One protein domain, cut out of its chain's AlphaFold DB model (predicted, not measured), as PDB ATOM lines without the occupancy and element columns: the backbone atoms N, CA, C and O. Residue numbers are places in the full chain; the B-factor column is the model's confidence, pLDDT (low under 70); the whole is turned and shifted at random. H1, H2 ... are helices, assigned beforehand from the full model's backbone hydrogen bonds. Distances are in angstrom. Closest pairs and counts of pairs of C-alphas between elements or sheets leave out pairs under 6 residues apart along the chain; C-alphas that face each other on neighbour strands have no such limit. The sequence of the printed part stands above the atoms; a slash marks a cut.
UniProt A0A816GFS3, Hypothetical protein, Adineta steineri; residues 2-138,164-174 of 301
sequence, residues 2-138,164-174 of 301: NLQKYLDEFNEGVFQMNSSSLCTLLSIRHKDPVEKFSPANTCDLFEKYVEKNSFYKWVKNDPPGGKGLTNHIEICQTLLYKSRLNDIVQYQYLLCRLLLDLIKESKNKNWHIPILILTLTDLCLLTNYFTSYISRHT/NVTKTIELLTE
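AT A GLANCE: This is residues 2 to 138 and 164 to 174 of the 301 residues of the protein "Hypothetical protein" of Adineta steineri (UniProt A0A816GFS3). What is the main picture? Three long helices, H5, H6 and H7, fold back and forth nearly aligned, with H5 and H7 each packed on H6, and H8 packs on H7 beside H6. The hairpin of H1 and H2 packs through H2 on the first part of H7, while the short H3 packs on H5. What is it built of? The printed part has 148 residues with eight named helices, H1 to H8 in that order, and no named strand; its class is all helix. How large is it? It is compact, with a radius of gyration of the C-alphas of 15.2 A and spans of 48 by 38 by 25 A.

HOW THE PARTS SIT: What does the first hairpin touch? H1, residues 3 to 15, and H2, residues 19 to 26, are a helical hairpin at a shallow tilt of 25 degrees; their closest C-alphas, of Gly 13 and Leu 22, are 5.8 A apart. H2 touches residues 114 to 119 alone of H7, residues 113 to 138, with the C-alphas of Cys 23 and Ile 115 closest at 5.4 A. What follows along the chain? H3, residues 31 to 34, touches residues 76 to 80 alone of H5, residues 67 to 81, closest at the C-alphas of Val 34 and Cys 76, 4.8 A. H4, residues 42 to 52, forms a helical hairpin with H5 but only just touches it, at residues 70 to 73 alone, with 3 pairs of C-alphas within 8 A, the closest those of Cys 43 and Thr 70, 7.4 A. H5 and H6, residues 85 to 105, are a helical hairpin at a shallow tilt of 22 degrees, with the C-alphas of Gly 68 and Leu 95 closest at 5.1 A. Which helices make a bundle? H6, H7 and H8, residues 164 to 174, make an up-and-down bundle, each helix running against the one before; the closest C-alphas are Gln 92 and Leu 123 at 5.9 A for H6 and H7, a helical hairpin, and Thr 127 and Val 165 at 6.6 A for H7 and H8. H5 and H7 are apart. How are the backbones? Every O i to N i+4 pair is within hydrogen-bond range in H1, H2, H4, H5, H6, H7 and H8; H3 is too short for such a pair.

IN THESE COORDINATES: Where do the helices begin and end? H1 begins at C-alpha 3, (17.011, -8.670, 38.868), and H8 ends at C-alpha 174, (-4.567, 15.363, 40.426). Which are longest? H5 measures 21.1 A, H6 31.1 A and H7 37.3 A from first to last C-alpha.

THE WHOLE: Is the printed part cut? Residues 139 to 163 are not printed, and C-alphas 138 and 164 are 17.0 A apart across the cut. Which link is long? Of the links printed whole, H4 to H5 is long, with 14 residues. Where is confidence low? The model's pLDDT is under 70 at residues 31 to 66, 81 to 83, 108, and 137 to 138; the mean of the printed part is 76.2.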
ATOM      1  N   ASN A   2      20.418  -9.098  42.346       73.81
ATOM      2  CA  ASN A   2      20.173  -9.497  40.953       73.81
ATOM      3  C   ASN A   2      18.694  -9.204  40.626       73.81
ATOM      4  O   ASN A   2      17.870  -9.251  41.542       73.81
ATOM      5  N   LEU A   3      18.365  -8.928  39.361       74.12
ATOM      6  CA  LEU A   3      17.011  -8.670  38.868       74.12
ATOM      7  C   LEU A   3      15.997  -9.695  39.367       74.12
ATOM      8  O   LEU A   3      14.978  -9.300  39.910       74.12
ATOM      9  N   GLN A   4      16.313 -10.988  39.292       75.56
ATOM     10  CA  GLN A   4      15.428 -12.042  39.796       75.56
ATOM     11  C   GLN A   4      15.028 -11.810  41.264       75.56
ATOM     12  O   GLN A   4      13.849 -11.776  41.588       75.56
ATOM     13  N   LYS A   5      16.012 -11.557  42.138       80.38
ATOM     14  CA  LYS A   5      15.778 -11.308  43.567       80.38
ATOM     15  C   LYS A   5      14.968 -10.028  43.802       80.38
ATOM     16  O   LYS A   5      14.120 -10.010  44.683       80.38
ATOM     17  N   TYR A   6      15.213  -8.981  43.012       80.44
ATOM     18  CA  TYR A   6      14.423  -7.748  43.059       80.44
ATOM     19  C   TYR A   6      12.956  -7.999  42.689       80.44
ATOM     20  O   TYR A   6      12.062  -7.544  43.395       80.44
ATOM     21  N   LEU A   7      12.711  -8.744  41.608       78.81
ATOM     22  CA  LEU A   7      11.364  -9.084  41.148       78.81
ATOM     23  C   LEU A   7      10.629  -9.967  42.163       78.81
ATOM     24  O   LEU A   7       9.452  -9.731  42.424       78.81
ATOM     25  N   ASP A   8      11.328 -10.921  42.779       81.06
ATOM     26  CA  ASP A   8      10.771 -11.790  43.819       81.06
ATOM     27  C   ASP A   8      10.418 -10.991  45.093       81.06
ATOM     28  O   ASP A   8       9.310 -11.117  45.611       81.06
ATOM     29  N   GLU A   9      11.307 -10.107  45.567       84.00
ATOM     30  CA  GLU A   9      11.039  -9.227  46.720       84.00
ATOM     31  C   GLU A   9       9.913  -8.222  46.439       84.00
ATOM     32  O   GLU A   9       9.091  -7.938  47.315       84.00
ATOM     33  N   PHE A  10       9.845  -7.703  45.212       82.75
ATOM     34  CA  PHE A  10       8.763  -6.831  44.774       82.75
ATOM     35  C   PHE A  10       7.422  -7.570  44.771       82.75
ATOM     36  O   PHE A  10       6.444  -7.066  45.323       82.75
ATOM     37  N   ASN A  11       7.378  -8.778  44.206       80.12
ATOM     38  CA  ASN A  11       6.177  -9.610  44.185       80.12
ATOM     39  C   ASN A  11       5.692  -9.944  45.589       80.12
ATOM     40  O   ASN A  11       4.505  -9.788  45.877       80.12
ATOM     41  N   GLU A  12       6.605 -10.329  46.478       82.88
ATOM     42  CA  GLU A  12       6.270 -10.598  47.871       82.88
ATOM     43  C   GLU A  12       5.743  -9.334  48.567       82.88
ATOM     44  O   GLU A  12       4.730  -9.374  49.263       82.88
ATOM     45  N   GLY A  13       6.367  -8.177  48.320       81.31
ATOM     46  CA  GLY A  13       5.907  -6.891  48.841       81.31
ATOM     47  C   GLY A  13       4.492  -6.529  48.383       81.31
ATOM     48  O   GLY A  13       3.689  -6.060  49.192       81.31
ATOM     49  N   VAL A  14       4.156  -6.782  47.115       79.81
ATOM     50  CA  VAL A  14       2.807  -6.569  46.563       79.81
ATOM     51  C   VAL A  14       1.809  -7.559  47.162       79.81
ATOM     52  O   VAL A  14       0.734  -7.146  47.600       79.81
ATOM     53  N   PHE A  15       2.166  -8.845  47.232       80.31
ATOM     54  CA  PHE A  15       1.326  -9.897  47.808       80.31
ATOM     55  C   PHE A  15       0.979  -9.606  49.273       80.31
ATOM     56  O   PHE A  15      -0.186  -9.675  49.668       80.31
ATOM     57  N   GLN A  16       1.973  -9.186  50.057       82.44
ATOM     58  CA  GLN A  16       1.810  -8.801  51.459       82.44
ATOM     59  C   GLN A  16       1.202  -7.404  51.653       82.44
ATOM     60  O   GLN A  16       0.937  -7.012  52.790       82.44
ATOM     61  N   MET A  17       1.000  -6.624  50.582       82.00
ATOM     62  CA  MET A  17       0.608  -5.207  50.653       82.00
ATOM     63  C   MET A  17       1.552  -4.378  51.548       82.00
ATOM     64  O   MET A  17       1.137  -3.451  52.252       82.00
ATOM     65  N   ASN A  18       2.841  -4.724  51.540       83.62
ATOM     66  CA  ASN A  18       3.865  -4.130  52.386       83.62
ATOM     67  C   ASN A  18       4.445  -2.874  51.728       83.62
ATOM     68  O   ASN A  18       5.452  -2.904  51.014       83.62
ATOM     69  N   SER A  19       3.812  -1.744  52.020       84.06
ATOM     70  CA  SER A  19       4.205  -0.440  51.491       84.06
ATOM     71  C   SER A  19       5.636  -0.034  51.852       84.06
ATOM     72  O   SER A  19       6.309   0.582  51.036       84.06
ATOM     73  N   SER A  20       6.137  -0.402  53.035       84.12
ATOM     74  CA  SER A  20       7.493  -0.046  53.470       84.12
ATOM     75  C   SER A  20       8.565  -0.766  52.652       84.12
ATOM     76  O   SER A  20       9.560  -0.150  52.264       84.12
ATOM     77  N   SER A  21       8.361  -2.060  52.385       84.56
ATOM     78  CA  SER A  21       9.262  -2.849  51.535       84.56
ATOM     79  C   SER A  21       9.284  -2.280  50.116       84.56
ATOM     80  O   SER A  21      10.342  -1.942  49.587       84.56
ATOM     81  N   LEU A  22       8.100  -2.042  49.547       85.31
ATOM     82  CA  LEU A  22       7.960  -1.511  48.193       85.31
ATOM     83  C   LEU A  22       8.527  -0.095  48.047       85.31
ATOM     84  O   LEU A  22       9.167   0.194  47.044       85.31
ATOM     85  N   CYS A  23       8.374   0.764  49.057       86.88
ATOM     86  CA  CYS A  23       9.032   2.071  49.088       86.88
ATOM     87  C   CYS A  23      10.564   1.956  49.076       86.88
ATOM     88  O   CYS A  23      11.245   2.769  48.460       86.88
ATOM     89  N   THR A  24      11.119   0.950  49.749       85.88
ATOM     90  CA  THR A  24      12.572   0.740  49.762       85.88
ATOM     91  C   THR A  24      13.064   0.282  48.388       85.88
ATOM     92  O   THR A  24      14.094   0.757  47.916       85.88
ATOM     93  N   LEU A  25      12.300  -0.595  47.729       83.75
ATOM     94  CA  LEU A  25      12.614  -1.131  46.403       83.75
ATOM     95  C   LEU A  25      12.466  -0.096  45.279       83.75
ATOM     96  O   LEU A  25      13.305  -0.065  44.384       83.75
ATOM     97  N   LEU A  26      11.416   0.732  45.331       85.69
ATOM     98  CA  LEU A  26      11.056   1.686  44.275       85.69
ATOM     99  C   LEU A  26      11.664   3.087  44.444       85.69
ATOM    100  O   LEU A  26      11.412   3.960  43.614       85.69
ATOM    101  N   SER A  27      12.398   3.362  45.528       85.25
ATOM    102  CA  SER A  27      13.024   4.678  45.661       85.25
ATOM    103  C   SER A  27      14.307   4.755  44.855       85.25
ATOM    104  O   SER A  27      15.250   3.998  45.092       85.25
ATOM    105  N   ILE A  28      14.417   5.804  44.042       81.81
ATOM    106  CA  ILE A  28      15.657   6.136  43.326       81.81
ATOM    107  C   ILE A  28      16.783   6.590  44.273       81.81
ATOM    108  O   ILE A  28      17.932   6.738  43.864       81.81
ATOM    109  N   ARG A  29      16.458   6.860  45.547       76.25
ATOM    110  CA  ARG A  29      17.396   7.347  46.571       76.25
ATOM    111  C   ARG A  29      18.148   6.219  47.276       76.25
ATOM    112  O   ARG A  29      19.178   6.478  47.903       76.25
ATOM    113  N   HIS A  30      17.654   4.984  47.197       71.38
ATOM    114  CA  HIS A  30      18.358   3.821  47.724       71.38
ATOM    115  C   HIS A  30      19.351   3.299  46.679       71.38
ATOM    116  O   HIS A  30      19.013   3.114  45.515       71.38
ATOM    117  N   LYS A  31      20.601   3.066  47.094       58.72
ATOM    118  CA  LYS A  31      21.695   2.667  46.189       58.72
ATOM    119  C   LYS A  31      21.579   1.226  45.672       58.72
ATOM    120  O   LYS A  31      22.109   0.906  44.613       58.72
ATOM    121  N   ASP A  32      20.882   0.357  46.403       60.91
ATOM    122  CA  ASP A  32      20.895  -1.091  46.161       60.91
ATOM    123  C   ASP A  32      20.257  -1.578  44.844       60.91
ATOM    124  O   ASP A  32      20.815  -2.519  44.261       60.91
ATOM    125  N   PRO A  33      19.138  -1.003  44.354       57.25
ATOM    126  CA  PRO A  33      18.589  -1.324  43.035       57.25
ATOM    127  C   PRO A  33      19.406  -0.672  41.912       57.25
ATOM    128  O   PRO A  33      19.714  -1.319  40.915       57.25
ATOM    129  N   VAL A  34      19.814   0.587  42.101       57.06
ATOM    130  CA  VAL A  34      20.460   1.397  41.059       57.06
ATOM    131  C   VAL A  34      21.828   0.838  40.675       57.06
ATOM    132  O   VAL A  34      22.122   0.764  39.499       57.06
ATOM    133  N   GLU A  35      22.657   0.369  41.608       56.50
ATOM    134  CA  GLU A  35      24.054   0.001  41.307       56.50
ATOM    135  C   GLU A  35      24.246  -1.352  40.581       56.50
ATOM    136  O   GLU A  35      25.381  -1.709  40.261       56.50
ATOM    137  N   LYS A  36      23.188  -2.155  40.364       60.44
ATOM    138  CA  LYS A  36      23.341  -3.591  40.022       60.44
ATOM    139  C   LYS A  36      22.529  -4.094  38.817       60.44
ATOM    140  O   LYS A  36      22.662  -5.270  38.473       60.44
ATOM    141  N   PHE A  37      21.753  -3.246  38.140       64.38
ATOM    142  CA  PHE A  37      21.097  -3.607  36.876       64.38
ATOM    143  C   PHE A  37      22.034  -3.365  35.683       64.38
ATOM    144  O   PHE A  37      22.174  -2.245  35.203       64.38
ATOM    145  N   SER A  38      22.689  -4.420  35.192       56.47
ATOM    146  CA  SER A  38      23.444  -4.354  33.931       56.47
ATOM    147  C   SER A  38      22.474  -4.212  32.741       56.47
ATOM    148  O   SER A  38      21.471  -4.918  32.706       56.47
ATOM    149  N   PRO A  39      22.733  -3.352  31.744       55.31
ATOM    150  CA  PRO A  39      21.844  -3.101  30.608       55.31
ATOM    151  C   PRO A  39      21.775  -4.298  29.658       55.31
ATOM    152  O   PRO A  39      20.799  -4.451  28.931       55.31
ATOM    153  N   ALA A  40      22.778  -5.181  29.682       50.69
ATOM    154  CA  ALA A  40      22.738  -6.408  28.904       50.69
ATOM    155  C   ALA A  40      21.670  -7.350  29.488       50.69
ATOM    156  O   ALA A  40      21.850  -7.920  30.563       50.69
ATOM    157  N   ASN A  41      20.577  -7.519  28.742       53.50
ATOM    158  CA  ASN A  41      19.491  -8.474  28.970       53.50
ATOM    159  C   ASN A  41      18.530  -8.168  30.132       53.50
ATOM    160  O   ASN A  41      17.686  -9.005  30.410       53.50
ATOM    161  N   THR A  42      18.590  -7.025  30.823       62.69
ATOM    162  CA  THR A  42      17.687  -6.781  31.973       62.69
ATOM    163  C   THR A  42      16.221  -6.600  31.555       62.69
ATOM    164  O   THR A  42      15.348  -7.163  32.210       62.69
ATOM    165  N   CYS A  43      15.937  -5.887  30.460       58.88
ATOM    166  CA  CYS A  43      14.565  -5.759  29.949       58.88
ATOM    167  C   CYS A  43      14.077  -7.078  29.330       58.88
ATOM    168  O   CYS A  43      13.011  -7.547  29.697       58.88
ATOM    169  N   ASP A  44      14.906  -7.760  28.535       61.34
ATOM    170  CA  ASP A  44      14.570  -9.076  27.971       61.34
ATOM    171  C   ASP A  44      14.356 -10.153  29.054       61.34
ATOM    172  O   ASP A  44      13.518 -11.044  28.916       61.34
ATOM    173  N   LEU A  45      15.133 -10.110  30.144       61.25
ATOM    174  CA  LEU A  45      14.956 -10.989  31.303       61.25
ATOM    175  C   LEU A  45      13.703 -10.615  32.091       61.25
ATOM    176  O   LEU A  45      13.041 -11.516  32.602       61.25
ATOM    177  N   PHE A  46      13.368  -9.325  32.177       63.91
ATOM    178  CA  PHE A  46      12.118  -8.864  32.768       63.91
ATOM    179  C   PHE A  46      10.913  -9.330  31.943       63.91
ATOM    180  O   PHE A  46      10.019  -9.953  32.503       63.91
ATOM    181  N   GLU A  47      10.921  -9.147  30.624       64.06
ATOM    182  CA  GLU A  47       9.868  -9.627  29.720       64.06
ATOM    183  C   GLU A  47       9.699 -11.147  29.822       64.06
ATOM    184  O   GLU A  47       8.597 -11.634  30.071       64.06
ATOM    185  N   LYS A  48      10.799 -11.913  29.787       63.91
ATOM    186  CA  LYS A  48      10.767 -13.375  29.999       63.91
ATOM    187  C   LYS A  48      10.283 -13.775  31.393       63.91
ATOM    188  O   LYS A  48       9.678 -14.837  31.547       63.91
ATOM    189  N   TYR A  49      10.580 -12.984  32.425       61.31
ATOM    190  CA  TYR A  49      10.065 -13.208  33.776       61.31
ATOM    191  C   TYR A  49       8.554 -12.957  33.816       61.31
ATOM    192  O   TYR A  49       7.828 -13.759  34.403       61.31
ATOM    193  N   VAL A  50       8.080 -11.878  33.188       62.28
ATOM    194  CA  VAL A  50       6.660 -11.509  33.093       62.28
ATOM    195  C   VAL A  50       5.868 -12.572  32.329       62.28
ATOM    196  O   VAL A  50       4.786 -12.951  32.768       62.28
ATOM    197  N   GLU A  51       6.418 -13.118  31.243       62.34
ATOM    198  CA  GLU A  51       5.802 -14.215  30.482       62.34
ATOM    199  C   GLU A  51       5.681 -15.514  31.297       62.34
ATOM    200  O   GLU A  51       4.700 -16.246  31.163       62.34
ATOM    201  N   LYS A  52       6.672 -15.813  32.148       60.59
ATOM    202  CA  LYS A  52       6.717 -17.050  32.949       60.59
ATOM    203  C   LYS A  52       5.915 -16.975  34.242       60.59
ATOM    204  O   LYS A  52       5.403 -17.996  34.699       60.59
ATOM    205  N   ASN A  53       5.819 -15.795  34.842       57.91
ATOM    206  CA  ASN A  53       5.125 -15.586  36.102       57.91
ATOM    207  C   ASN A  53       3.788 -14.896  35.822       57.91
ATOM    208  O   ASN A  53       3.700 -13.675  35.733       57.91
ATOM    209  N   SER A  54       2.719 -15.692  35.755       50.59
ATOM    210  CA  SER A  54       1.319 -15.273  35.554       50.59
ATOM    211  C   SER A  54       0.743 -14.364  36.659       50.59
ATOM    212  O   SER A  54      -0.466 -14.127  36.714       50.59
ATOM    213  N   PHE A  55       1.592 -13.849  37.551       49.78
ATOM    214  CA  PHE A  55       1.224 -13.199  38.805       49.78
ATOM    215  C   PHE A  55       1.475 -11.686  38.837       49.78
ATOM    216  O   PHE A  55       1.592 -11.101  39.909       49.78
ATOM    217  N   TYR A  56       1.469 -11.015  37.683       51.28
ATOM    218  CA  TYR A  56       1.447  -9.550  37.623       51.28
ATOM    219  C   TYR A  56       0.041  -9.028  37.324       51.28
ATOM    220  O   TYR A  56      -0.268  -8.538  36.243       51.28
ATOM    221  N   LYS A  57      -0.836  -9.133  38.327       50.38
ATOM    222  CA  LYS A  57      -2.004  -8.255  38.469       50.38
ATOM    223  C   LYS A  57      -1.674  -7.240  39.550       50.38
ATOM    224  O   LYS A  57      -2.074  -7.414  40.698       50.38
ATOM    225  N   TRP A  58      -0.939  -6.191  39.195       52.06
ATOM    226  CA  TRP A  58      -0.680  -5.090  40.126       52.06
ATOM    227  C   TRP A  58      -1.989  -4.437  40.605       52.06
ATOM    228  O   TRP A  58      -2.107  -4.066  41.761       52.06
ATOM    229  N   VAL A  59      -3.017  -4.477  39.757       41.12
ATOM    230  CA  VAL A  59      -4.456  -4.666  40.022       41.12
ATOM    231  C   VAL A  59      -4.983  -5.345  38.747       41.12
ATOM    232  O   VAL A  59      -4.256  -5.501  37.769       41.12
ATOM    233  N   LYS A  60      -6.241  -5.777  38.718       43.50
ATOM    234  CA  LYS A  60      -6.932  -6.346  37.545       43.50
ATOM    235  C   LYS A  60      -6.804  -5.520  36.232       43.50
ATOM    236  O   LYS A  60      -7.187  -6.051  35.197       43.50
ATOM    237  N   ASN A  61      -6.268  -4.293  36.297       45.00
ATOM    238  CA  ASN A  61      -6.218  -3.278  35.244       45.00
ATOM    239  C   ASN A  61      -4.824  -2.636  35.028       45.00
ATOM    240  O   ASN A  61      -4.747  -1.616  34.346       45.00
ATOM    241  N   ASP A  62      -3.725  -3.188  35.569       48.94
ATOM    242  CA  ASP A  62      -2.410  -2.828  34.999       48.94
ATOM    243  C   ASP A  62      -2.464  -3.224  33.511       48.94
ATOM    244  O   ASP A  62      -2.877  -4.359  33.224       48.94
ATOM    245  N   PRO A  63      -2.172  -2.330  32.543       46.38
ATOM    246  CA  PRO A  63      -2.047  -2.745  31.152       46.38
ATOM    247  C   PRO A  63      -1.160  -3.996  31.085       46.38
ATOM    248  O   PRO A  63      -0.166  -4.062  31.812       46.38
ATOM    249  N   PRO A  64      -1.500  -5.001  30.257       42.97
ATOM    250  CA  PRO A  64      -0.733  -6.242  30.208       42.97
ATOM    251  C   PRO A  64       0.763  -5.928  30.039       42.97
ATOM    252  O   PRO A  64       1.126  -5.199  29.114       42.97
ATOM    253  N   GLY A  65       1.606  -6.424  30.959       50.81
ATOM    254  CA  GLY A  65       3.069  -6.361  30.829       50.81
ATOM    255  C   GLY A  65       3.886  -5.688  31.945       50.81
ATOM    256  O   GLY A  65       5.087  -5.540  31.759       50.81
ATOM    257  N   GLY A  66       3.317  -5.273  33.087       64.44
ATOM    258  CA  GLY A  66       4.128  -4.791  34.223       64.44
ATOM    259  C   GLY A  66       4.834  -3.447  33.982       64.44
ATOM    260  O   GLY A  66       5.920  -3.211  34.515       64.44
ATOM    261  N   LYS A  67       4.215  -2.553  33.196       71.62
ATOM    262  CA  LYS A  67       4.808  -1.291  32.710       71.62
ATOM    263  C   LYS A  67       5.342  -0.376  33.811       71.62
ATOM    264  O   LYS A  67       6.332   0.316  33.598       71.62
ATOM    265  N   GLY A  68       4.719  -0.368  34.992       74.44
ATOM    266  CA  GLY A  68       5.229   0.400  36.132       74.44
ATOM    267  C   GLY A  68       6.623  -0.070  36.563       74.44
ATOM    268  O   GLY A  68       7.507   0.744  36.822       74.44
ATOM    269  N   LEU A  69       6.845  -1.385  36.571       76.69
ATOM    270  CA  LEU A  69       8.133  -1.964  36.930       76.69
ATOM    271  C   LEU A  69       9.156  -1.801  35.803       76.69
ATOM    272  O   LEU A  69      10.311  -1.508  36.102       76.69
ATOM    273  N   THR A  70       8.722  -1.885  34.540       77.50
ATOM    274  CA  THR A  70       9.545  -1.526  33.373       77.50
ATOM    275  C   THR A  70      10.086  -0.107  33.504       77.50
ATOM    276  O   THR A  70      11.299   0.071  33.495       77.50
ATOM    277  N   ASN A  71       9.214   0.881  33.750       81.50
ATOM    278  CA  ASN A  71       9.627   2.276  33.924       81.50
ATOM    279  C   ASN A  71      10.652   2.419  35.059       81.50
ATOM    280  O   ASN A  71      11.656   3.105  34.907       81.50
ATOM    281  N   HIS A  72      10.442   1.754  36.203       84.06
ATOM    282  CA  HIS A  72      11.396   1.822  37.316       84.06
ATOM    283  C   HIS A  72      12.761   1.193  36.972       84.06
ATOM    284  O   HIS A  72      13.809   1.717  37.356       84.06
ATOM    285  N   ILE A  73      12.766   0.080  36.236       79.31
ATOM    286  CA  ILE A  73      13.994  -0.561  35.751       79.31
ATOM    287  C   ILE A  73      14.722   0.360  34.761       79.31
ATOM    288  O   ILE A  73      15.932   0.549  34.896       79.31
ATOM    289  N   GLU A  74      14.001   0.978  33.825       80.75
ATOM    290  CA  GLU A  74      14.550   1.937  32.856       80.75
ATOM    291  C   GLU A  74      15.151   3.167  33.552       80.75
ATOM    292  O   GLU A  74      16.239   3.618  33.187       80.75
ATOM    293  N   ILE A  75      14.517   3.660  34.622       83.00
ATOM    294  CA  ILE A  75      15.062   4.725  35.479       83.00
ATOM    295  C   ILE A  75      16.388   4.298  36.099       83.00
ATOM    296  O   ILE A  75      17.378   5.024  35.992       83.00
ATOM    297  N   CYS A  76      16.436   3.118  36.720       79.12
ATOM    298  CA  CYS A  76      17.651   2.626  37.364       79.12
ATOM    299  C   CYS A  76      18.797   2.440  36.357       79.12
ATOM    300  O   CYS A  76      19.932   2.823  36.641       79.12
ATOM    301  N   GLN A  77      18.507   1.906  35.166       77.06
ATOM    302  CA  GLN A  77      19.493   1.760  34.095       77.06
ATOM    303  C   GLN A  77      19.983   3.123  33.597       77.06
ATOM    304  O   GLN A  77      21.185   3.364  33.513       77.06
ATOM    305  N   THR A  78      19.073   4.052  33.310       74.12
ATOM    306  CA  THR A  78      19.443   5.365  32.763       74.12
ATOM    307  C   THR A  78      20.229   6.196  33.785       74.12
ATOM    308  O   THR A  78      21.172   6.901  33.415       74.12
ATOM    309  N   LEU A  79      19.933   6.050  35.085       74.25
ATOM    310  CA  LEU A  79      20.708   6.652  36.178       74.25
ATOM    311  C   LEU A  79      22.149   6.124  36.254       74.25
ATOM    312  O   LEU A  79      23.061   6.915  36.511       74.25
ATOM    313  N   LEU A  80      22.378   4.828  36.002       70.31
ATOM    314  CA  LEU A  80      23.728   4.244  35.974       70.31
ATOM    315  C   LEU A  80      24.596   4.842  34.865       70.31
ATOM    316  O   LEU A  80      25.782   5.099  35.077       70.31
ATOM    317  N   TYR A  81      24.009   5.075  33.691       65.12
ATOM    318  CA  TYR A  81      24.739   5.529  32.506       65.12
ATOM    319  C   TYR A  81      24.754   7.048  32.324       65.12
ATOM    320  O   TYR A  81      25.494   7.536  31.471       65.12
ATOM    321  N   LYS A  82      23.986   7.799  33.134       61.50
ATOM    322  CA  LYS A  82      23.889   9.275  33.120       61.50
ATOM    323  C   LYS A  82      23.699   9.862  31.714       61.50
ATOM    324  O   LYS A  82      24.186  10.951  31.423       61.50
ATOM    325  N   SER A  83      23.037   9.122  30.832       60.44
ATOM    326  CA  SER A  83      23.030   9.420  29.402       60.44
ATOM    327  C   SER A  83      21.946  10.423  29.020       60.44
ATOM    328  O   SER A  83      22.188  11.253  28.149       60.44
ATOM    329  N   ARG A  84      20.763  10.365  29.654       75.31
ATOM    330  CA  ARG A  84      19.588  11.177  29.287       75.31
ATOM    331  C   ARG A  84      18.742  11.536  30.510       75.31
ATOM    332  O   ARG A  84      17.979  10.721  31.017       75.31
ATOM    333  N   LEU A  85      18.900  12.762  31.016       77.31
ATOM    334  CA  LEU A  85      18.193  13.217  32.222       77.31
ATOM    335  C   LEU A  85      16.685  13.398  31.998       77.31
ATOM    336  O   LEU A  85      15.909  13.085  32.898       77.31
ATOM    337  N   ASN A  86      16.270  13.869  30.815       85.06
ATOM    338  CA  ASN A  86      14.852  14.048  30.492       85.06
ATOM    339  C   ASN A  86      14.096  12.708  30.498       85.06
ATOM    340  O   ASN A  86      13.021  12.617  31.083       85.06
ATOM    341  N   ASP A  87      14.691  11.655  29.934       85.06
ATOM    342  CA  ASP A  87      14.098  10.313  29.902       85.06
ATOM    343  C   ASP A  87      13.801   9.803  31.316       85.06
ATOM    344  O   ASP A  87      12.706   9.319  31.586       85.06
ATOM    345  N   ILE A  88      14.727  10.008  32.263       85.75
ATOM    346  CA  ILE A  88      14.524   9.641  33.675       85.75
ATOM    347  C   ILE A  88      13.301  10.360  34.263       85.75
ATOM    348  O   ILE A  88      12.496   9.737  34.960       85.75
ATOM    349  N   VAL A  89      13.137  11.655  33.971       88.94
ATOM    350  CA  VAL A  89      11.966  12.434  34.405       88.94
ATOM    351  C   VAL A  89      10.684  11.881  33.772       88.94
ATOM    352  O   VAL A  89       9.694  11.703  34.483       88.94
ATOM    353  N   GLN A  90      10.694  11.548  32.474       89.88
ATOM    354  CA  GLN A  90       9.522  10.981  31.792       89.88
ATOM    355  C   GLN A  90       9.138   9.605  32.351       89.88
ATOM    356  O   GLN A  90       7.967   9.374  32.655       89.88
ATOM    357  N   TYR A  91      10.099   8.699  32.537       87.75
ATOM    358  CA  TYR A  91       9.832   7.375  33.099       87.75
ATOM    359  C   TYR A  91       9.298   7.470  34.532       87.75
ATOM    360  O   TYR A  91       8.330   6.785  34.877       87.75
ATOM    361  N   GLN A  92       9.856   8.366  35.356       91.62
ATOM    362  CA  GLN A  92       9.354   8.598  36.712       91.62
ATOM    363  C   GLN A  92       7.931   9.173  36.692       91.62
ATOM    364  O   GLN A  92       7.082   8.751  37.480       91.62
ATOM    365  N   TYR A  93       7.639  10.102  35.779       93.06
ATOM    366  CA  TYR A  93       6.294  10.639  35.585       93.06
ATOM    367  C   TYR A  93       5.291   9.530  35.226       93.06
ATOM    368  O   TYR A  93       4.228   9.434  35.843       93.06
ATOM    369  N   LEU A  94       5.643   8.648  34.283       89.75
ATOM    370  CA  LEU A  94       4.796   7.525  33.870       89.75
ATOM    371  C   LEU A  94       4.561   6.527  35.012       89.75
ATOM    372  O   LEU A  94       3.436   6.060  35.192       89.75
ATOM    373  N   LEU A  95       5.585   6.230  35.819       89.75
ATOM    374  CA  LEU A  95       5.443   5.410  37.026       89.75
ATOM    375  C   LEU A  95       4.445   6.031  38.017       89.75
ATOM    376  O   LEU A  95       3.520   5.353  38.470       89.75
ATOM    377  N   CYS A  96       4.589   7.324  38.322       92.19
ATOM    378  CA  CYS A  96       3.661   8.043  39.197       92.19
ATOM    379  C   CYS A  96       2.229   8.051  38.639       92.19
ATOM    380  O   CYS A  96       1.276   7.895  39.403       92.19
ATOM    381  N   ARG A  97       2.064   8.199  37.317       91.81
ATOM    382  CA  ARG A  97       0.757   8.169  36.649       91.81
ATOM    383  C   ARG A  97       0.061   6.820  36.827       91.81
ATOM    384  O   ARG A  97      -1.085   6.789  37.270       91.81
ATOM    385  N   LEU A  98       0.771   5.724  36.560       87.38
ATOM    386  CA  LEU A  98       0.248   4.364  36.726       87.38
ATOM    387  C   LEU A  98      -0.150   4.086  38.185       87.38
ATOM    388  O   LEU A  98      -1.225   3.551  38.447       87.38
ATOM    389  N   LEU A  99       0.680   4.509  39.143       87.56
ATOM    390  CA  LEU A  99       0.382   4.430  40.577       87.56
ATOM    391  C   LEU A  99      -0.865   5.230  40.973       87.56
ATOM    392  O   LEU A  99      -1.649   4.794  41.817       87.56
ATOM    393  N   LEU A 100      -1.056   6.410  40.387       89.75
ATOM    394  CA  LEU A 100      -2.223   7.234  40.669       89.75
ATOM    395  C   LEU A 100      -3.506   6.599  40.117       89.75
ATOM    396  O   LEU A 100      -4.520   6.564  40.817       89.75
ATOM    397  N   ASP A 101      -3.461   6.065  38.899       86.88
ATOM    398  CA  ASP A 101      -4.603   5.374  38.297       86.88
ATOM    399  C   ASP A 101      -4.972   4.113  39.096       86.88
ATOM    400  O   ASP A 101      -6.144   3.907  39.422       86.88
ATOM    401  N   LEU A 102      -3.972   3.367  39.575       83.19
ATOM    402  CA  LEU A 102      -4.155   2.258  40.513       83.19
ATOM    403  C   LEU A 102      -4.911   2.679  41.784       83.19
ATOM    404  O   LEU A 102      -5.825   1.994  42.257       83.19
ATOM    405  N   ILE A 103      -4.538   3.826  42.352       85.00
ATOM    406  CA  ILE A 103      -5.147   4.350  43.574       85.00
ATOM    407  C   ILE A 103      -6.608   4.743  43.339       85.00
ATOM    408  O   ILE A 103      -7.446   4.449  44.199       85.00
ATOM    409  N   LYS A 104      -6.938   5.348  42.189       86.06
ATOM    410  CA  LYS A 104      -8.323   5.701  41.828       86.06
ATOM    411  C   LYS A 104      -9.230   4.475  41.772       86.06
ATOM    412  O   LYS A 104     -10.366   4.529  42.243       86.06
ATOM    413  N   GLU A 105      -8.728   3.367  41.236       82.50
ATOM    414  CA  GLU A 105      -9.482   2.117  41.120       82.50
ATOM    415  C   GLU A 105      -9.579   1.347  42.442       82.50
ATOM    416  O   GLU A 105     -10.537   0.605  42.684       82.50
ATOM    417  N   SER A 106      -8.599   1.530  43.332       76.81
ATOM    418  CA  SER A 106      -8.567   0.857  44.625       76.81
ATOM    419  C   SER A 106      -9.645   1.397  45.585       76.81
ATOM    420  O   SER A 106      -9.563   2.490  46.160       76.81
ATOM    421  N   LYS A 107     -10.701   0.604  45.796       71.94
ATOM    422  CA  LYS A 107     -11.713   0.872  46.832       71.94
ATOM    423  C   LYS A 107     -11.205   0.380  48.190       71.94
ATOM    424  O   LYS A 107     -10.830  -0.782  48.315       71.94
ATOM    425  N   ASN A 108     -11.223   1.255  49.199       67.88
ATOM    426  CA  ASN A 108     -10.923   0.948  50.607       67.88
ATOM    427  C   ASN A 108      -9.554   0.277  50.868       67.88
ATOM    428  O   ASN A 108      -9.402  -0.468  51.835       67.88
ATOM    429  N   LYS A 109      -8.552   0.519  50.012       74.38
ATOM    430  CA  LYS A 109      -7.170   0.040  50.182       74.38
ATOM    431  C   LYS A 109      -6.198   1.202  50.014       74.38
ATOM    432  O   LYS A 109      -6.230   1.883  48.997       74.38
ATOM    433  N   ASN A 110      -5.292   1.369  50.976       78.44
ATOM    434  CA  ASN A 110      -4.401   2.537  51.041       78.44
ATOM    435  C   ASN A 110      -2.911   2.212  51.022       78.44
ATOM    436  O   ASN A 110      -2.089   3.117  51.145       78.44
ATOM    437  N   TRP A 111      -2.544   0.939  50.895       82.88
ATOM    438  CA  TRP A 111      -1.145   0.524  50.982       82.88
ATOM    439  C   TRP A 111      -0.274   1.102  49.855       82.88
ATOM    440  O   TRP A 111       0.932   1.229  50.027       82.88
ATOM    441  N   HIS A 112      -0.871   1.525  48.738       84.38
ATOM    442  CA  HIS A 112      -0.167   2.171  47.627       84.38
ATOM    443  C   HIS A 112       0.158   3.654  47.877       84.38
ATOM    444  O   HIS A 112       1.034   4.206  47.223       84.38
ATOM    445  N   ILE A 113      -0.530   4.325  48.810       86.88
ATOM    446  CA  ILE A 113      -0.361   5.773  49.042       86.88
ATOM    447  C   ILE A 113       1.064   6.143  49.486       86.88
ATOM    448  O   ILE A 113       1.605   7.095  48.926       86.88
ATOM    449  N   PRO A 114       1.718   5.424  50.428       88.12
ATOM    450  CA  PRO A 114       3.122   5.676  50.748       88.12
ATOM    451  C   PRO A 114       4.032   5.581  49.518       88.12
ATOM    452  O   PRO A 114       4.959   6.377  49.392       88.12
ATOM    453  N   ILE A 115       3.740   4.642  48.611       89.69
ATOM    454  CA  ILE A 115       4.509   4.417  47.384       89.69
ATOM    455  C   ILE A 115       4.321   5.604  46.437       89.69
ATOM    456  O   ILE A 115       5.308   6.172  45.992       89.69
ATOM    457  N   LEU A 116       3.079   6.049  46.212       90.69
ATOM    458  CA  LEU A 116       2.796   7.241  45.405       90.69
ATOM    459  C   LEU A 116       3.495   8.491  45.970       90.69
ATOM    460  O   LEU A 116       4.116   9.238  45.223       90.69
ATOM    461  N   ILE A 117       3.424   8.726  47.283       87.94
ATOM    462  CA  ILE A 117       4.078   9.882  47.922       87.94
ATOM    463  C   ILE A 117       5.593   9.846  47.707       87.94
ATOM    464  O   ILE A 117       6.213  10.883  47.451       87.94
ATOM    465  N   LEU A 118       6.195   8.663  47.835       89.81
ATOM    466  CA  LEU A 118       7.613   8.460  47.587       89.81
ATOM    467  C   LEU A 118       7.961   8.762  46.128       89.81
ATOM    468  O   LEU A 118       8.843   9.583  45.885       89.81
ATOM    469  N   THR A 119       7.266   8.149  45.170       91.31
ATOM    470  CA  THR A 119       7.579   8.325  43.748       91.31
ATOM    471  C   THR A 119       7.329   9.762  43.287       91.31
ATOM    472  O   THR A 119       8.098  10.277  42.481       91.31
ATOM    473  N   LEU A 120       6.325  10.455  43.840       92.75
ATOM    474  CA  LEU A 120       6.112  11.889  43.610       92.75
ATOM    475  C   LEU A 120       7.236  12.744  44.207       92.75
ATOM    476  O   LEU A 120       7.660  13.710  43.577       92.75
ATOM    477  N   THR A 121       7.768  12.375  45.380       89.94
ATOM    478  CA  THR A 121       8.962  13.037  45.944       89.94
ATOM    479  C   THR A 121      10.141  12.897  44.987       89.94
ATOM    480  O   THR A 121      10.813  13.878  44.678       89.94
ATOM    481  N   ASP A 122      10.374  11.676  44.512       90.31
ATOM    482  CA  ASP A 122      11.472  11.345  43.614       90.31
ATOM    483  C   ASP A 122      11.310  12.071  42.259       90.31
ATOM    484  O   ASP A 122      12.284  12.621  41.745       90.31
ATOM    485  N   LEU A 123      10.077  12.208  41.745       93.25
ATOM    486  CA  LEU A 123       9.759  13.028  40.567       93.25
ATOM    487  C   LEU A 123      10.107  14.506  40.783       93.25
ATOM    488  O   LEU A 123      10.806  15.089  39.963       93.25
ATOM    489  N   CYS A 124       9.681  15.102  41.902       89.94
ATOM    490  CA  CYS A 124       9.990  16.502  42.214       89.94
ATOM    491  C   CYS A 124      11.505  16.746  42.275       89.94
ATOM    492  O   CYS A 124      12.001  17.753  41.772       89.94
ATOM    493  N   LEU A 125      12.252  15.821  42.886       88.88
ATOM    494  CA  LEU A 125      13.710  15.906  42.976       88.88
ATOM    495  C   LEU A 125      14.372  15.831  41.598       88.88
ATOM    496  O   LEU A 125      15.263  16.631  41.314       88.88
ATOM    497  N   LEU A 126      13.931  14.900  40.749       89.06
ATOM    498  CA  LEU A 126      14.445  14.745  39.389       89.06
ATOM    499  C   LEU A 126      14.151  15.975  38.531       89.06
ATOM    500  O   LEU A 126      15.063  16.475  37.875       89.06
ATOM    501  N   THR A 127      12.928  16.506  38.581       88.75
ATOM    502  CA  THR A 127      12.568  17.709  37.823       88.75
ATOM    503  C   THR A 127      13.365  18.925  38.304       88.75
ATOM    504  O   THR A 127      13.946  19.626  37.483       88.75
ATOM    505  N   ASN A 128      13.520  19.126  39.620       86.94
ATOM    506  CA  ASN A 128      14.361  20.205  40.164       86.94
ATOM    507  C   ASN A 128      15.825  20.085  39.726       86.94
ATOM    508  O   ASN A 128      16.477  21.079  39.390       86.94
ATOM    509  N   TYR A 129      16.357  18.861  39.752       85.94
ATOM    510  CA  TYR A 129      17.714  18.585  39.302       85.94
ATOM    511  C   TYR A 129      17.871  18.892  37.809       85.94
ATOM    512  O   TYR A 129      18.832  19.557  37.427       85.94
ATOM    513  N   PHE A 130      16.907  18.472  36.987       85.88
ATOM    514  CA  PHE A 130      16.861  18.759  35.556       85.88
ATOM    515  C   PHE A 130      16.831  20.266  35.281       85.88
ATOM    516  O   PHE A 130      17.698  20.777  34.581       85.88
ATOM    517  N   THR A 131      15.912  21.008  35.899       85.56
ATOM    518  CA  THR A 131      15.807  22.466  35.737       85.56
ATOM    519  C   THR A 131      17.092  23.183  36.158       85.56
ATOM    520  O   THR A 131      17.586  24.056  35.444       85.56
ATOM    521  N   SER A 132      17.695  22.768  37.277       84.19
ATOM    522  CA  SER A 132      18.978  23.312  37.742       84.19
ATOM    523  C   SER A 132      20.128  23.007  36.780       84.19
ATOM    524  O   SER A 132      21.036  23.822  36.622       84.19
ATOM    525  N   TYR A 133      20.115  21.828  36.154       83.69
ATOM    526  CA  TYR A 133      21.090  21.442  35.140       83.69
ATOM    527  C   TYR A 133      20.959  22.330  33.895       83.69
ATOM    528  O   TYR A 133      21.953  22.914  33.470       83.69
ATOM    529  N   ILE A 134      19.740  22.512  33.376       82.06
ATOM    530  CA  ILE A 134      19.473  23.365  32.210       82.06
ATOM    531  C   ILE A 134      19.929  24.806  32.459       82.06
ATOM    532  O   ILE A 134      20.707  25.325  31.666       82.06
ATOM    533  N   SER A 135      19.542  25.422  33.584       79.38
ATOM    534  CA  SER A 135      19.927  26.809  33.904       79.38
ATOM    535  C   SER A 135      21.447  27.014  33.928       79.38
ATOM    536  O   SER A 135      21.957  27.973  33.354       79.38
ATOM    537  N   ARG A 136      22.208  26.074  34.506       77.31
ATOM    538  CA  ARG A 136      23.682  26.157  34.521       77.31
ATOM    539  C   ARG A 136      24.301  26.074  33.127       77.31
ATOM    540  O   ARG A 136      25.375  26.630  32.912       77.31
ATOM    541  N   HIS A 137      23.658  25.359  32.208       69.00
ATOM    542  CA  HIS A 137      24.143  25.183  30.843       69.00
ATOM    543  C   HIS A 137      23.673  26.286  29.884       69.00
ATOM    544  O   HIS A 137      24.368  26.542  28.903       69.00
ATOM    545  N   THR A 138      22.565  26.978  30.169       65.56
ATOM    546  CA  THR A 138      22.099  28.130  29.378       65.56
ATOM    547  C   THR A 138      22.826  29.429  29.721       65.56
ATOM    548  O   THR A 138      23.011  30.259  28.837       65.56
ATOM    549  N   ASN A 164       8.136  19.917  31.838       88.25
ATOM    550  CA  ASN A 164       8.305  18.925  32.903       88.25
ATOM    551  C   ASN A 164       7.824  19.441  34.262       88.25
ATOM    552  O   ASN A 164       7.200  18.692  35.020       88.25
ATOM    553  N   VAL A 165       8.067  20.720  34.561       86.06
ATOM    554  CA  VAL A 165       7.535  21.387  35.757       86.06
ATOM    555  C   VAL A 165       6.006  21.389  35.718       86.06
ATOM    556  O   VAL A 165       5.377  20.902  36.658       86.06
ATOM    557  N   THR A 166       5.409  21.824  34.607       84.56
ATOM    558  CA  THR A 166       3.951  21.848  34.403       84.56
ATOM    559  C   THR A 166       3.323  20.468  34.598       84.56
ATOM    560  O   THR A 166       2.445  20.308  35.446       84.56
ATOM    561  N   LYS A 167       3.838  19.435  33.918       89.38
ATOM    562  CA  LYS A 167       3.368  18.045  34.072       89.38
ATOM    563  C   LYS A 167       3.458  17.551  35.518       89.38
ATOM    564  O   LYS A 167       2.572  16.842  35.995       89.38
ATOM    565  N   THR A 168       4.534  17.905  36.225       89.19
ATOM    566  CA  THR A 168       4.727  17.519  37.631       89.19
ATOM    567  C   THR A 168       3.660  18.162  38.521       89.19
ATOM    568  O   THR A 168       3.063  17.476  39.353       89.19
ATOM    569  N   ILE A 169       3.368  19.449  38.318       83.25
ATOM    570  CA  ILE A 169       2.347  20.184  39.078       83.25
ATOM    571  C   ILE A 169       0.942  19.641  38.799       83.25
ATOM    572  O   ILE A 169       0.174  19.417  39.739       83.25
ATOM    573  N   GLU A 170       0.609  19.380  37.536       85.25
ATOM    574  CA  GLU A 170      -0.674  18.785  37.146       85.25
ATOM    575  C   GLU A 170      -0.882  17.426  37.822       85.25
ATOM    576  O   GLU A 170      -1.933  17.177  38.418       85.25
ATOM    577  N   LEU A 171       0.145  16.569  37.813       90.69
ATOM    578  CA  LEU A 171       0.072  15.250  38.432       90.69
ATOM    579  C   LEU A 171      -0.055  15.325  39.960       90.69
ATOM    580  O   LEU A 171      -0.849  14.584  40.541       90.69
ATOM    581  N   LEU A 172       0.686  16.226  40.617       86.12
ATOM    582  CA  LEU A 172       0.566  16.481  42.058       86.12
ATOM    583  C   LEU A 172      -0.836  16.982  42.426       86.12
ATOM    584  O   LEU A 172      -1.431  16.515  43.398       86.12
ATOM    585  N   THR A 173      -1.388  17.888  41.621       81.62
ATOM    586  CA  THR A 173      -2.739  18.435  41.804       81.62
ATOM    587  C   THR A 173      -3.802  17.350  41.642       81.62
ATOM    588  O   THR A 173      -4.726  17.242  42.451       81.62
ATOM    589  N   GLU A 174      -3.663  16.491  40.633       86.88
ATOM    590  CA  GLU A 174      -4.567  15.363  40.426       86.88
ATOM    591  C   GLU A 174      -4.479  14.349  41.572       86.88
ATOM    592  O   GLU A 174      -5.507  13.918  42.101       86.88
TER     593      GLU A 174